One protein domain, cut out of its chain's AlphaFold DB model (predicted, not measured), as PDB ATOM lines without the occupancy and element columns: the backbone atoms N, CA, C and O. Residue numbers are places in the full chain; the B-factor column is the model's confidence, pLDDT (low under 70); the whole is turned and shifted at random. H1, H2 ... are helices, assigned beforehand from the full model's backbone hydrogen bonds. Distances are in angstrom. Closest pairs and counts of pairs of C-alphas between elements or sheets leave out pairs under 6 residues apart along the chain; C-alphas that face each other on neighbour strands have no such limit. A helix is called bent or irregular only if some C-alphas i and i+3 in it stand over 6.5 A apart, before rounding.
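AT A GLANCE: This is residues 12 to 92 of the 103 residues of an uncharacterized protein of Janthinobacterium sp. AD80 (UniProt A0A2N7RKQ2). A long helix, H4, runs along the length, with the hairpin of H1 and H2 crosswise at its first part and loosely formed H5 crosswise near its later part. Short H3 sits by the hairpin. The printed part, 81 residues with five named helices, H1 to H5 in order, and no named strand, is all helix and compact, radius of gyration of the C-alphas 13.2 A, spans 40 by 24 by 18 A.

IN THESE COORDINATES: Find C-alpha 53 at (27.882, 11.443, -23.411); H4 runs 27.0 A to residue 71. H1, residues 12 to 23, starts at (15.016, 6.364, -36.485) and runs 16.6 A; H2, residues 27 to 39, 17.6 A; H3 is residues 43 to 46; H5, residues 83 to 90, is only just irregular, C-alphas 86 and 89 being 6.9 A apart.

HOW THE PARTS SIT: H4 touches H1 about perpendicular, 79 degrees, by residues 53 to 61 and 21 to 23 alone; closest C-alphas Met 22 and Ala 57, 4.5 A. Hairpin H1 and H2 touch at 29 degrees, a shallow tilt, opposite ways; closest C-alphas Ala 21 and Gly 31, 3.9 A. H5 has 0 of 4 O i to N i+4 pairs within hydrogen-bond range, 2 of 5 i+3; H1, H2 and H4 have every i+4 pair.

THE WHOLE: The farthest C-alphas, Glu 45 and Arg 74, are 40.3 A apart. The printed part has no cut; link H4 to H5 is long; residues 73 to 92 have pLDDT under 70.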
ATOM      1  N   ALA A  12      14.175   7.503 -36.117       89.31
ATOM      2  CA  ALA A  12      15.016   6.364 -36.485       89.31
ATOM      3  C   ALA A  12      16.460   6.771 -36.848       89.31
ATOM      4  O   ALA A  12      17.404   6.021 -36.592       89.31
ATOM      5  N   GLN A  13      16.652   7.953 -37.438       91.19
ATOM      6  CA  GLN A  13      17.975   8.492 -37.761       91.19
ATOM      7  C   GLN A  13      18.711   8.909 -36.486       91.19
ATOM      8  O   GLN A  13      19.874   8.545 -36.301       91.19
ATOM      9  N   VAL A  14      18.013   9.584 -35.572       92.75
ATOM     10  CA  VAL A  14      18.549   9.985 -34.263       92.75
ATOM     11  C   VAL A  14      18.958   8.762 -33.436       92.75
ATOM     12  O   VAL A  14      20.040   8.736 -32.853       92.75
ATOM     13  N   GLN A  15      18.149   7.702 -33.438       92.19
ATOM     14  CA  GLN A  15      18.460   6.452 -32.739       92.19
ATOM     15  C   GLN A  15      19.715   5.769 -33.299       92.19
ATOM     16  O   GLN A  15      20.590   5.356 -32.533       92.19
ATOM     17  N   LYS A  16      19.847   5.683 -34.630       92.12
ATOM     18  CA  LYS A  16      21.043   5.126 -35.286       92.12
ATOM     19  C   LYS A  16      22.292   5.962 -35.004       92.12
ATOM     20  O   LYS A  16      23.370   5.399 -34.773       92.12
ATOM     21  N   TRP A  17      22.137   7.285 -34.984       94.69
ATOM     22  CA  TRP A  17      23.192   8.215 -34.603       94.69
ATOM     23  C   TRP A  17      23.667   7.947 -33.175       94.69
ATOM     24  O   TRP A  17      24.853   7.701 -32.960       94.69
ATOM     25  N   PHE A  18      22.741   7.893 -32.216       93.44
ATOM     26  CA  PHE A  18      23.059   7.724 -30.798       93.44
ATOM     27  C   PHE A  18      23.713   6.369 -30.514       93.44
ATOM     28  O   PHE A  18      24.732   6.297 -29.827       93.44
ATOM     29  N   LEU A  19      23.197   5.299 -31.123       92.38
ATOM     30  CA  LEU A  19      23.794   3.968 -31.034       92.38
ATOM     31  C   LEU A  19      25.240   3.958 -31.547       92.38
ATOM     32  O   LEU A  19      26.124   3.408 -30.889       92.38
ATOM     33  N   THR A  20      25.498   4.594 -32.694       92.56
ATOM     34  CA  THR A  20      26.858   4.720 -33.243       92.56
ATOM     35  C   THR A  20      27.755   5.525 -32.304       92.56
ATOM     36  O   THR A  20      28.887   5.121 -32.047       92.56
ATOM     37  N   ALA A  21      27.244   6.629 -31.754       94.06
ATOM     38  CA  ALA A  21      27.995   7.492 -30.854       94.06
ATOM     39  C   ALA A  21      28.401   6.788 -29.548       94.06
ATOM     40  O   ALA A  21      29.517   6.987 -29.074       94.06
ATOM     41  N   MET A  22      27.534   5.929 -29.002       91.69
ATOM     42  CA  MET A  22      27.800   5.208 -27.753       91.69
ATOM     43  C   MET A  22      28.672   3.962 -27.911       91.69
ATOM     44  O   MET A  22      29.351   3.575 -26.967       91.69
ATOM     45  N   THR A  23      28.645   3.305 -29.074       87.56
ATOM     46  CA  THR A  23      29.246   1.965 -29.236       87.56
ATOM     47  C   THR A  23      30.442   1.929 -30.180       87.56
ATOM     48  O   THR A  23      31.031   0.867 -30.389       87.56
ATOM     49  N   ALA A  24      30.839   3.061 -30.767       86.56
ATOM     50  CA  ALA A  24      31.995   3.086 -31.650       86.56
ATOM     51  C   ALA A  24      33.295   2.717 -30.903       86.56
ATOM     52  O   ALA A  24      33.557   3.211 -29.800       86.56
ATOM     53  N   PRO A  25      34.182   1.920 -31.527       79.12
ATOM     54  CA  PRO A  25      35.526   1.717 -31.008       79.12
ATOM     55  C   PRO A  25      36.272   3.049 -30.874       79.12
ATOM     56  O   PRO A  25      36.246   3.872 -31.789       79.12
ATOM     57  N   GLY A  26      36.995   3.224 -29.766       80.56
ATOM     58  CA  GLY A  26      37.747   4.449 -29.470       80.56
ATOM     59  C   GLY A  26      36.972   5.505 -28.676       80.56
ATOM     60  O   GLY A  26      37.448   6.632 -28.568       80.56
ATOM     61  N   GLY A  27      35.823   5.137 -28.104       84.81
ATOM     62  CA  GLY A  27      35.101   5.935 -27.113       84.81
ATOM     63  C   GLY A  27      34.156   6.979 -27.708       84.81
ATOM     64  O   GLY A  27      34.127   7.209 -28.919       84.81
ATOM     65  N   ALA A  28      33.389   7.628 -26.828       89.06
ATOM     66  CA  ALA A  28      32.289   8.520 -27.201       89.06
ATOM     67  C   ALA A  28      32.715   9.674 -28.122       89.06
ATOM     68  O   ALA A  28      32.020   9.970 -29.088       89.06
ATOM     69  N   ALA A  29      33.880  10.292 -27.892       91.12
ATOM     70  CA  ALA A  29      34.368  11.389 -28.734       91.12
ATOM     71  C   ALA A  29      34.550  10.962 -30.203       91.12
ATOM     72  O   ALA A  29      34.092  11.640 -31.124       91.12
ATOM     73  N   ARG A  30      35.162   9.792 -30.428       89.69
ATOM     74  CA  ARG A  30      35.296   9.205 -31.767       89.69
ATOM     75  C   ARG A  30      33.950   8.730 -32.311       89.69
ATOM     76  O   ARG A  30      33.693   8.861 -33.506       89.69
ATOM     77  N   GLY A  31      33.092   8.192 -31.449       91.38
ATOM     78  CA  GLY A  31      31.746   7.769 -31.815       91.38
ATOM     79  C   GLY A  31      30.891   8.908 -32.347       91.38
ATOM     80  O   GLY A  31      30.244   8.732 -33.372       91.38
ATOM     81  N   VAL A  32      30.938  10.080 -31.718       95.38
ATOM     82  CA  VAL A  32      30.228  11.284 -32.172       95.38
ATOM     83  C   VAL A  32      30.679  11.698 -33.572       95.38
ATOM     84  O   VAL A  32      29.840  11.934 -34.440       95.38
ATOM     85  N   GLN A  33      31.993  11.721 -33.824       94.44
ATOM     86  CA  GLN A  33      32.532  12.026 -35.155       94.44
ATOM     87  C   GLN A  33      32.032  11.021 -36.202       94.44
ATOM     88  O   GLN A  33      31.561  11.405 -37.271       94.44
ATOM     89  N   LEU A  34      32.091   9.727 -35.878       94.44
ATOM     90  CA  LEU A  34      31.651   8.659 -36.774       94.44
ATOM     91  C   LEU A  34      30.136   8.693 -37.023       94.44
ATOM     92  O   LEU A  34      29.686   8.423 -38.136       94.44
ATOM     93  N   ALA A  35      29.348   9.013 -36.000       94.25
ATOM     94  CA  ALA A  35      27.901   9.122 -36.096       94.25
ATOM     95  C   ALA A  35      27.493  10.276 -37.019       94.25
ATOM     96  O   ALA A  35      26.627  10.086 -37.873       94.25
ATOM     97  N   GLY A  36      28.175  11.423 -36.928       95.06
ATOM     98  CA  GLY A  36      27.940  12.535 -37.848       95.06
ATOM     99  C   GLY A  36      28.294  12.207 -39.292       95.06
ATOM    100  O   GLY A  36      27.506  12.490 -40.192       95.06
ATOM    101  N   GLN A  37      29.409  11.510 -39.519       95.88
ATOM    102  CA  GLN A  37      29.791  11.054 -40.860       95.88
ATOM    103  C   GLN A  37      28.791  10.058 -41.464       95.88
ATOM    104  O   GLN A  37      28.543  10.092 -42.664       95.88
ATOM    105  N   ARG A  38      28.229   9.151 -40.653       94.56
ATOM    106  CA  ARG A  38      27.358   8.066 -41.137       94.56
ATOM    107  C   ARG A  38      25.891   8.448 -41.269       94.56
ATOM    108  O   ARG A  38      25.211   7.896 -42.126       94.56
ATOM    109  N   HIS A  39      25.403   9.336 -40.407       92.88
ATOM    110  CA  HIS A  39      23.973   9.637 -40.303       92.88
ATOM    111  C   HIS A  39      23.648  11.096 -40.601       92.88
ATOM    112  O   HIS A  39      22.489  11.466 -40.490       92.88
ATOM    113  N   GLY A  40      24.630  11.924 -40.970       92.38
ATOM    114  CA  GLY A  40      24.395  13.294 -41.436       92.38
ATOM    115  C   GLY A  40      23.900  14.275 -40.370       92.38
ATOM    116  O   GLY A  40      23.495  15.371 -40.730       92.38
ATOM    117  N   LEU A  41      23.937  13.901 -39.086       93.31
ATOM    118  CA  LEU A  41      23.565  14.760 -37.957       93.31
ATOM    119  C   LEU A  41      24.810  15.134 -37.152       93.31
ATOM    120  O   LEU A  41      25.610  14.271 -36.796       93.31
ATOM    121  N   GLN A  42      24.985  16.403 -36.821       93.38
ATOM    122  CA  GLN A  42      26.060  16.861 -35.952       93.38
ATOM    123  C   GLN A  42      25.665  16.751 -34.479       93.38
ATOM    124  O   GLN A  42      24.491  16.751 -34.113       93.38
ATOM    125  N   ALA A  43      26.667  16.674 -33.600       91.81
ATOM    126  CA  ALA A  43      26.444  16.529 -32.160       91.81
ATOM    127  C   ALA A  43      25.471  17.568 -31.562       91.81
ATOM    128  O   ALA A  43      24.616  17.150 -30.787       91.81
ATOM    129  N   PRO A  44      25.530  18.869 -31.922       91.69
ATOM    130  CA  PRO A  44      24.611  19.875 -31.379       91.69
ATOM    131  C   PRO A  44      23.145  19.682 -31.791       91.69
ATOM    132  O   PRO A  44      22.255  20.195 -31.124       91.69
ATOM    133  N   GLU A  45      22.883  18.947 -32.875       90.06
ATOM    134  CA  GLU A  45      21.523  18.667 -33.357       90.06
ATOM    135  C   GLU A  45      20.857  17.538 -32.553       90.06
ATOM    136  O   GLU A  45      19.633  17.444 -32.499       90.06
ATOM    137  N   VAL A  46      21.660  16.686 -31.903       89.94
ATOM    138  CA  VAL A  46      21.188  15.493 -31.180       89.94
ATOM    139  C   VAL A  46      21.393  15.606 -29.670       89.94
ATOM    140  O   VAL A  46      20.568  15.143 -28.880       89.94
ATOM    141  N   LEU A  47      22.498  16.210 -29.241       90.00
ATOM    142  CA  LEU A  47      22.918  16.282 -27.849       90.00
ATOM    143  C   LEU A  47      22.760  17.698 -27.315       90.00
ATOM    144  O   LEU A  47      23.291  18.653 -27.872       90.00
ATOM    145  N   LYS A  48      22.125  17.811 -26.148       87.88
ATOM    146  CA  LYS A  48      22.124  19.059 -25.372       87.88
ATOM    147  C   LYS A  48      23.482  19.344 -24.727       87.88
ATOM    148  O   LYS A  48      23.843  20.497 -24.546       87.88
ATOM    149  N   ASP A  49      24.206  18.289 -24.362       87.81
ATOM    150  CA  ASP A  49      25.525  18.368 -23.741       87.81
ATOM    151  C   ASP A  49      26.365  17.157 -24.164       87.81
ATOM    152  O   ASP A  49      26.144  16.029 -23.717       87.81
ATOM    153  N   ALA A  50      27.330  17.397 -25.051       86.56
ATOM    154  CA  ALA A  50      28.229  16.359 -25.539       86.56
ATOM    155  C   ALA A  50      29.236  15.893 -24.475       86.56
ATOM    156  O   ALA A  50      29.695  14.750 -24.539       86.56
ATOM    157  N   ALA A  51      29.554  16.728 -23.478       85.06
ATOM    158  CA  ALA A  51      30.519  16.382 -22.440       85.06
ATOM    159  C   ALA A  51      30.011  15.225 -21.576       85.06
ATOM    160  O   ALA A  51      30.805  14.396 -21.145       85.06
ATOM    161  N   ARG A  52      28.696  15.101 -21.377       88.62
ATOM    162  CA  ARG A  52      28.096  14.019 -20.577       88.62
ATOM    163  C   ARG A  52      27.967  12.688 -21.306       88.62
ATOM    164  O   ARG A  52      27.734  11.676 -20.651       88.62
ATOM    165  N   LEU A  53      28.113  12.661 -22.631       90.12
ATOM    166  CA  LEU A  53      27.882  11.443 -23.411       90.12
ATOM    167  C   LEU A  53      28.801  10.290 -22.980       90.12
ATOM    168  O   LEU A  53      28.352   9.149 -22.969       90.12
ATOM    169  N   HIS A  54      30.050  10.575 -22.594       86.81
ATOM    170  CA  HIS A  54      31.001   9.534 -22.191       86.81
ATOM    171  C   HIS A  54      30.509   8.721 -20.982       86.81
ATOM    172  O   HIS A  54      30.598   7.502 -21.014       86.81
ATOM    173  N   ILE A  55      29.878   9.363 -19.990       87.69
ATOM    174  CA  ILE A  55      29.326   8.689 -18.800       87.69
ATOM    175  C   ILE A  55      28.295   7.629 -19.213       87.69
ATOM    176  O   ILE A  55      28.302   6.505 -18.713       87.69
ATOM    177  N   TYR A  56      27.411   7.981 -20.150       88.12
ATOM    178  CA  TYR A  56      26.372   7.075 -20.637       88.12
ATOM    179  C   TYR A  56      26.932   5.991 -21.557       88.12
ATOM    180  O   TYR A  56      26.526   4.837 -21.448       88.12
ATOM    181  N   ALA A  57      27.867   6.349 -22.439       87.88
ATOM    182  CA  ALA A  57      28.506   5.408 -23.351       87.88
ATOM    183  C   ALA A  57      29.296   4.336 -22.587       87.88
ATOM    184  O   ALA A  57      29.133   3.149 -22.860       87.88
ATOM    185  N   ASP A  58      30.084   4.739 -21.588       85.75
ATOM    186  CA  ASP A  58      30.896   3.826 -20.785       85.75
ATOM    187  C   ASP A  58      30.010   2.864 -19.983       85.75
ATOM    188  O   ASP A  58      30.227   1.652 -20.014       85.75
ATOM    189  N   GLY A  59      28.959   3.380 -19.335       86.25
ATOM    190  CA  GLY A  59      27.991   2.553 -18.611       86.25
ATOM    191  C   GLY A  59      27.216   1.595 -19.522       86.25
ATOM    192  O   GLY A  59      27.044   0.423 -19.188       86.25
ATOM    193  N   TYR A  60      26.789   2.062 -20.700       88.62
ATOM    194  CA  TYR A  60      26.102   1.228 -21.687       88.62
ATOM    195  C   TYR A  60      26.993   0.084 -22.179       88.62
ATOM    196  O   TYR A  60      26.559  -1.068 -22.221       88.62
ATOM    197  N   VAL A  61      28.250   0.387 -22.519       84.75
ATOM    198  CA  VAL A  61      29.216  -0.624 -22.955       84.75
ATOM    199  C   VAL A  61      29.492  -1.613 -21.830       84.75
ATOM    200  O   VAL A  61      29.417  -2.810 -22.083       84.75
ATOM    201  N   LEU A  62      29.742  -1.158 -20.599       84.38
ATOM    202  CA  LEU A  62      29.952  -2.048 -19.453       84.38
ATOM    203  C   LEU A  62      28.784  -3.029 -19.297       84.38
ATOM    204  O   LEU A  62      29.002  -4.237 -19.236       84.38
ATOM    205  N   ARG A  63      27.544  -2.525 -19.321       85.31
ATOM    206  CA  ARG A  63      26.358  -3.372 -19.179       85.31
ATOM    207  C   ARG A  63      26.219  -4.368 -20.325       85.31
ATOM    208  O   ARG A  63      25.874  -5.524 -20.095       85.31
ATOM    209  N   LEU A  64      26.519  -3.947 -21.553       84.12
ATOM    210  CA  LEU A  64      26.542  -4.845 -22.704       84.12
ATOM    211  C   LEU A  64      27.557  -5.979 -22.493       84.12
ATOM    212  O   LEU A  64      27.246  -7.131 -22.780       84.12
ATOM    213  N   LEU A  65      28.742  -5.680 -21.957       80.75
ATOM    214  CA  LEU A  65      29.758  -6.691 -21.650       80.75
ATOM    215  C   LEU A  65      29.315  -7.658 -20.554       80.75
ATOM    216  O   LEU A  65      29.531  -8.859 -20.702       80.75
ATOM    217  N   GLU A  66      28.684  -7.159 -19.492       82.75
ATOM    218  CA  GLU A  66      28.121  -7.994 -18.424       82.75
ATOM    219  C   GLU A  66      27.073  -8.967 -18.972       82.75
ATOM    220  O   GLU A  66      27.153 -10.166 -18.711       82.75
ATOM    221  N   CYS A  67      26.125  -8.471 -19.775       84.31
ATOM    222  CA  CYS A  67      25.108  -9.308 -20.414       84.31
ATOM    223  C   CYS A  67      25.749 -10.379 -21.304       84.31
ATOM    224  O   CYS A  67      25.399 -11.551 -21.227       84.31
ATOM    225  N   LEU A  68      26.751  -9.999 -22.099       77.75
ATOM    226  CA  LEU A  68      27.462 -10.943 -22.954       77.75
ATOM    227  C   LEU A  68      28.243 -11.988 -22.166       77.75
ATOM    228  O   LEU A  68      28.309 -13.135 -22.592       77.75
ATOM    229  N   GLN A  69      28.843 -11.620 -21.038       79.00
ATOM    230  CA  GLN A  69      29.545 -12.574 -20.187       79.00
ATOM    231  C   GLN A  69      28.572 -13.549 -19.516       79.00
ATOM    232  O   GLN A  69      28.897 -14.731 -19.400       79.00
ATOM    233  N   ALA A  70      27.396 -13.067 -19.104       79.19
ATOM    234  CA  ALA A  70      26.346 -13.898 -18.529       79.19
ATOM    235  C   ALA A  70      25.808 -14.920 -19.545       79.19
ATOM    236  O   ALA A  70      25.722 -16.106 -19.231       79.19
ATOM    237  N   ASP A  71      25.526 -14.482 -20.776       79.62
ATOM    238  CA  ASP A  71      24.928 -15.335 -21.811       79.62
ATOM    239  C   ASP A  71      25.969 -16.183 -22.569       79.62
ATOM    240  O   ASP A  71      25.683 -17.291 -23.028       79.62
ATOM    241  N   TYR A  72      27.205 -15.687 -22.691       75.56
ATOM    242  CA  TYR A  72      28.289 -16.294 -23.469       75.56
ATOM    243  C   TYR A  72      29.622 -16.287 -22.697       75.56
ATOM    244  O   TYR A  72      30.599 -15.658 -23.120       75.56
ATOM    245  N   PRO A  73      29.743 -17.064 -21.606       65.94
ATOM    246  CA  PRO A  73      30.902 -17.021 -20.707       65.94
ATOM    247  C   PRO A  73      32.238 -17.407 -21.367       65.94
ATOM    248  O   PRO A  73      33.304 -17.059 -20.865       65.94
ATOM    249  N   ARG A  74      32.213 -18.100 -22.518       68.38
ATOM    250  CA  ARG A  74      33.415 -18.473 -23.295       68.38
ATOM    251  C   ARG A  74      33.813 -17.439 -24.359       68.38
ATOM    252  O   ARG A  74      34.886 -17.570 -24.938       68.38
ATOM    253  N   ALA A  75      32.975 -16.433 -24.618       57.72
ATOM    254  CA  ALA A  75      33.229 -15.374 -25.600       57.72
ATOM    255  C   ALA A  75      34.010 -14.182 -25.018       57.72
ATOM    256  O   ALA A  75      34.306 -13.234 -25.745       57.72
ATOM    257  N   ALA A  76      34.355 -14.223 -23.725       52.12
ATOM    258  CA  ALA A  76      35.102 -13.164 -23.066       52.12
ATOM    259  C   ALA A  76      36.467 -12.968 -23.756       52.12
ATOM    260  O   ALA A  76      37.311 -13.873 -23.734       52.12
ATOM    261  N   PRO A  77      36.724 -11.809 -24.387       49.72
ATOM    262  CA  PRO A  77      38.043 -11.546 -24.922       49.72
ATOM    263  C   PRO A  77      39.022 -11.428 -23.752       49.72
ATOM    264  O   PRO A  77      38.745 -10.757 -22.764       49.72
ATOM    265  N   ARG A  78      40.204 -12.040 -23.894       52.16
ATOM    266  CA  ARG A  78      41.315 -11.992 -22.918       52.16
ATOM    267  C   ARG A  78      41.796 -10.574 -22.555       52.16
ATOM    268  O   ARG A  78      42.620 -10.422 -21.666       52.16
ATOM    269  N   ASP A  79      41.297  -9.564 -23.257       49.59
ATOM    270  CA  ASP A  79      41.523  -8.144 -23.035       49.59
ATOM    271  C   ASP A  79      40.186  -7.432 -23.292       49.59
ATOM    272  O   ASP A  79      39.662  -7.455 -24.415       49.59
ATOM    273  N   GLY A  80      39.603  -6.827 -22.251       44.09
ATOM    274  CA  GLY A  80      38.290  -6.166 -22.275       44.09
ATOM    275  C   GLY A  80      38.144  -5.064 -23.338       44.09
ATOM    276  O   GLY A  80      37.039  -4.609 -23.616       44.09
ATOM    277  N   ARG A  81      39.236  -4.679 -24.009       47.78
ATOM    278  CA  ARG A  81      39.268  -3.699 -25.107       47.78
ATOM    279  C   ARG A  81      38.777  -4.232 -26.460       47.78
ATOM    280  O   ARG A  81      38.591  -3.441 -27.384       47.78
ATOM    281  N   ARG A  82      38.565  -5.548 -26.627       45.34
ATOM    282  CA  ARG A  82      38.151  -6.147 -27.922       45.34
ATOM    283  C   ARG A  82      36.659  -6.411 -28.091       45.34
ATOM    284  O   ARG A  82      36.223  -6.599 -29.224       45.34
ATOM    285  N   ALA A  83      35.871  -6.391 -27.024       46.78
ATOM    286  CA  ALA A  83      34.460  -6.763 -27.107       46.78
ATOM    287  C   ALA A  83      33.608  -5.755 -27.907       46.78
ATOM    288  O   ALA A  83      32.732  -6.156 -28.669       46.78
ATOM    289  N   VAL A  84      33.950  -4.463 -27.866       47.16
ATOM    290  CA  VAL A  84      33.278  -3.419 -28.665       47.16
ATOM    291  C   VAL A  84      33.497  -3.620 -30.175       47.16
ATOM    292  O   VAL A  84      32.636  -3.298 -30.992       47.16
ATOM    293  N   ARG A  85      34.632  -4.217 -30.575       47.00
ATOM    294  CA  ARG A  85      34.956  -4.481 -31.990       47.00
ATOM    295  C   ARG A  85      34.140  -5.628 -32.589       47.00
ATOM    296  O   ARG A  85      33.942  -5.627 -33.800       47.00
ATOM    297  N   LEU A  86      33.675  -6.577 -31.774       48.28
ATOM    298  CA  LEU A  86      32.892  -7.721 -32.253       48.28
ATOM    299  C   LEU A  86      31.410  -7.396 -32.485       48.28
ATOM    300  O   LEU A  86      30.770  -8.100 -33.256       48.28
ATOM    301  N   PHE A  87      30.861  -6.346 -31.866       50.50
ATOM    302  CA  PHE A  87      29.405  -6.142 -31.826       50.50
ATOM    303  C   PHE A  87      28.839  -5.095 -32.793       50.50
ATOM    304  O   PHE A  87      27.632  -5.091 -33.033       50.50
ATOM    305  N   CYS A  88      29.681  -4.278 -33.436       40.22
ATOM    306  CA  CYS A  88      29.231  -3.369 -34.499       40.22
ATOM    307  C   CYS A  88      28.597  -4.088 -35.724       40.22
ATOM    308  O   CYS A  88      27.730  -3.478 -36.349       40.22
ATOM    309  N   PRO A  89      28.944  -5.349 -36.080       43.59
ATOM    310  CA  PRO A  89      28.226  -6.116 -37.109       43.59
ATOM    311  C   PRO A  89      27.055  -6.956 -36.561       43.59
ATOM    312  O   PRO A  89      26.051  -7.123 -37.250       43.59
ATOM    313  N   CYS A  90      27.144  -7.485 -35.333       35.97
ATOM    314  CA  CYS A  90      26.143  -8.419 -34.795       35.97
ATOM    315  C   CYS A  90      24.810  -7.753 -34.434       35.97
ATOM    316  O   CYS A  90      23.773  -8.405 -34.532       35.97
ATOM    317  N   LEU A  91      24.796  -6.458 -34.100       39.00
ATOM    318  CA  LEU A  91      23.532  -5.746 -33.865       39.00
ATOM    319  C   LEU A  91      22.670  -5.614 -35.138       39.00
ATOM    320  O   LEU A  91      21.470  -5.394 -35.040       39.00
ATOM    321  N   HIS A  92      23.268  -5.768 -36.326       38.41
ATOM    322  CA  HIS A  92      22.561  -5.770 -37.612       38.41
ATOM    323  C   HIS A  92      22.140  -7.181 -38.073       38.41
ATOM    324  O   HIS A  92      21.398  -7.311 -39.039       38.41
TER     325      HIS A  92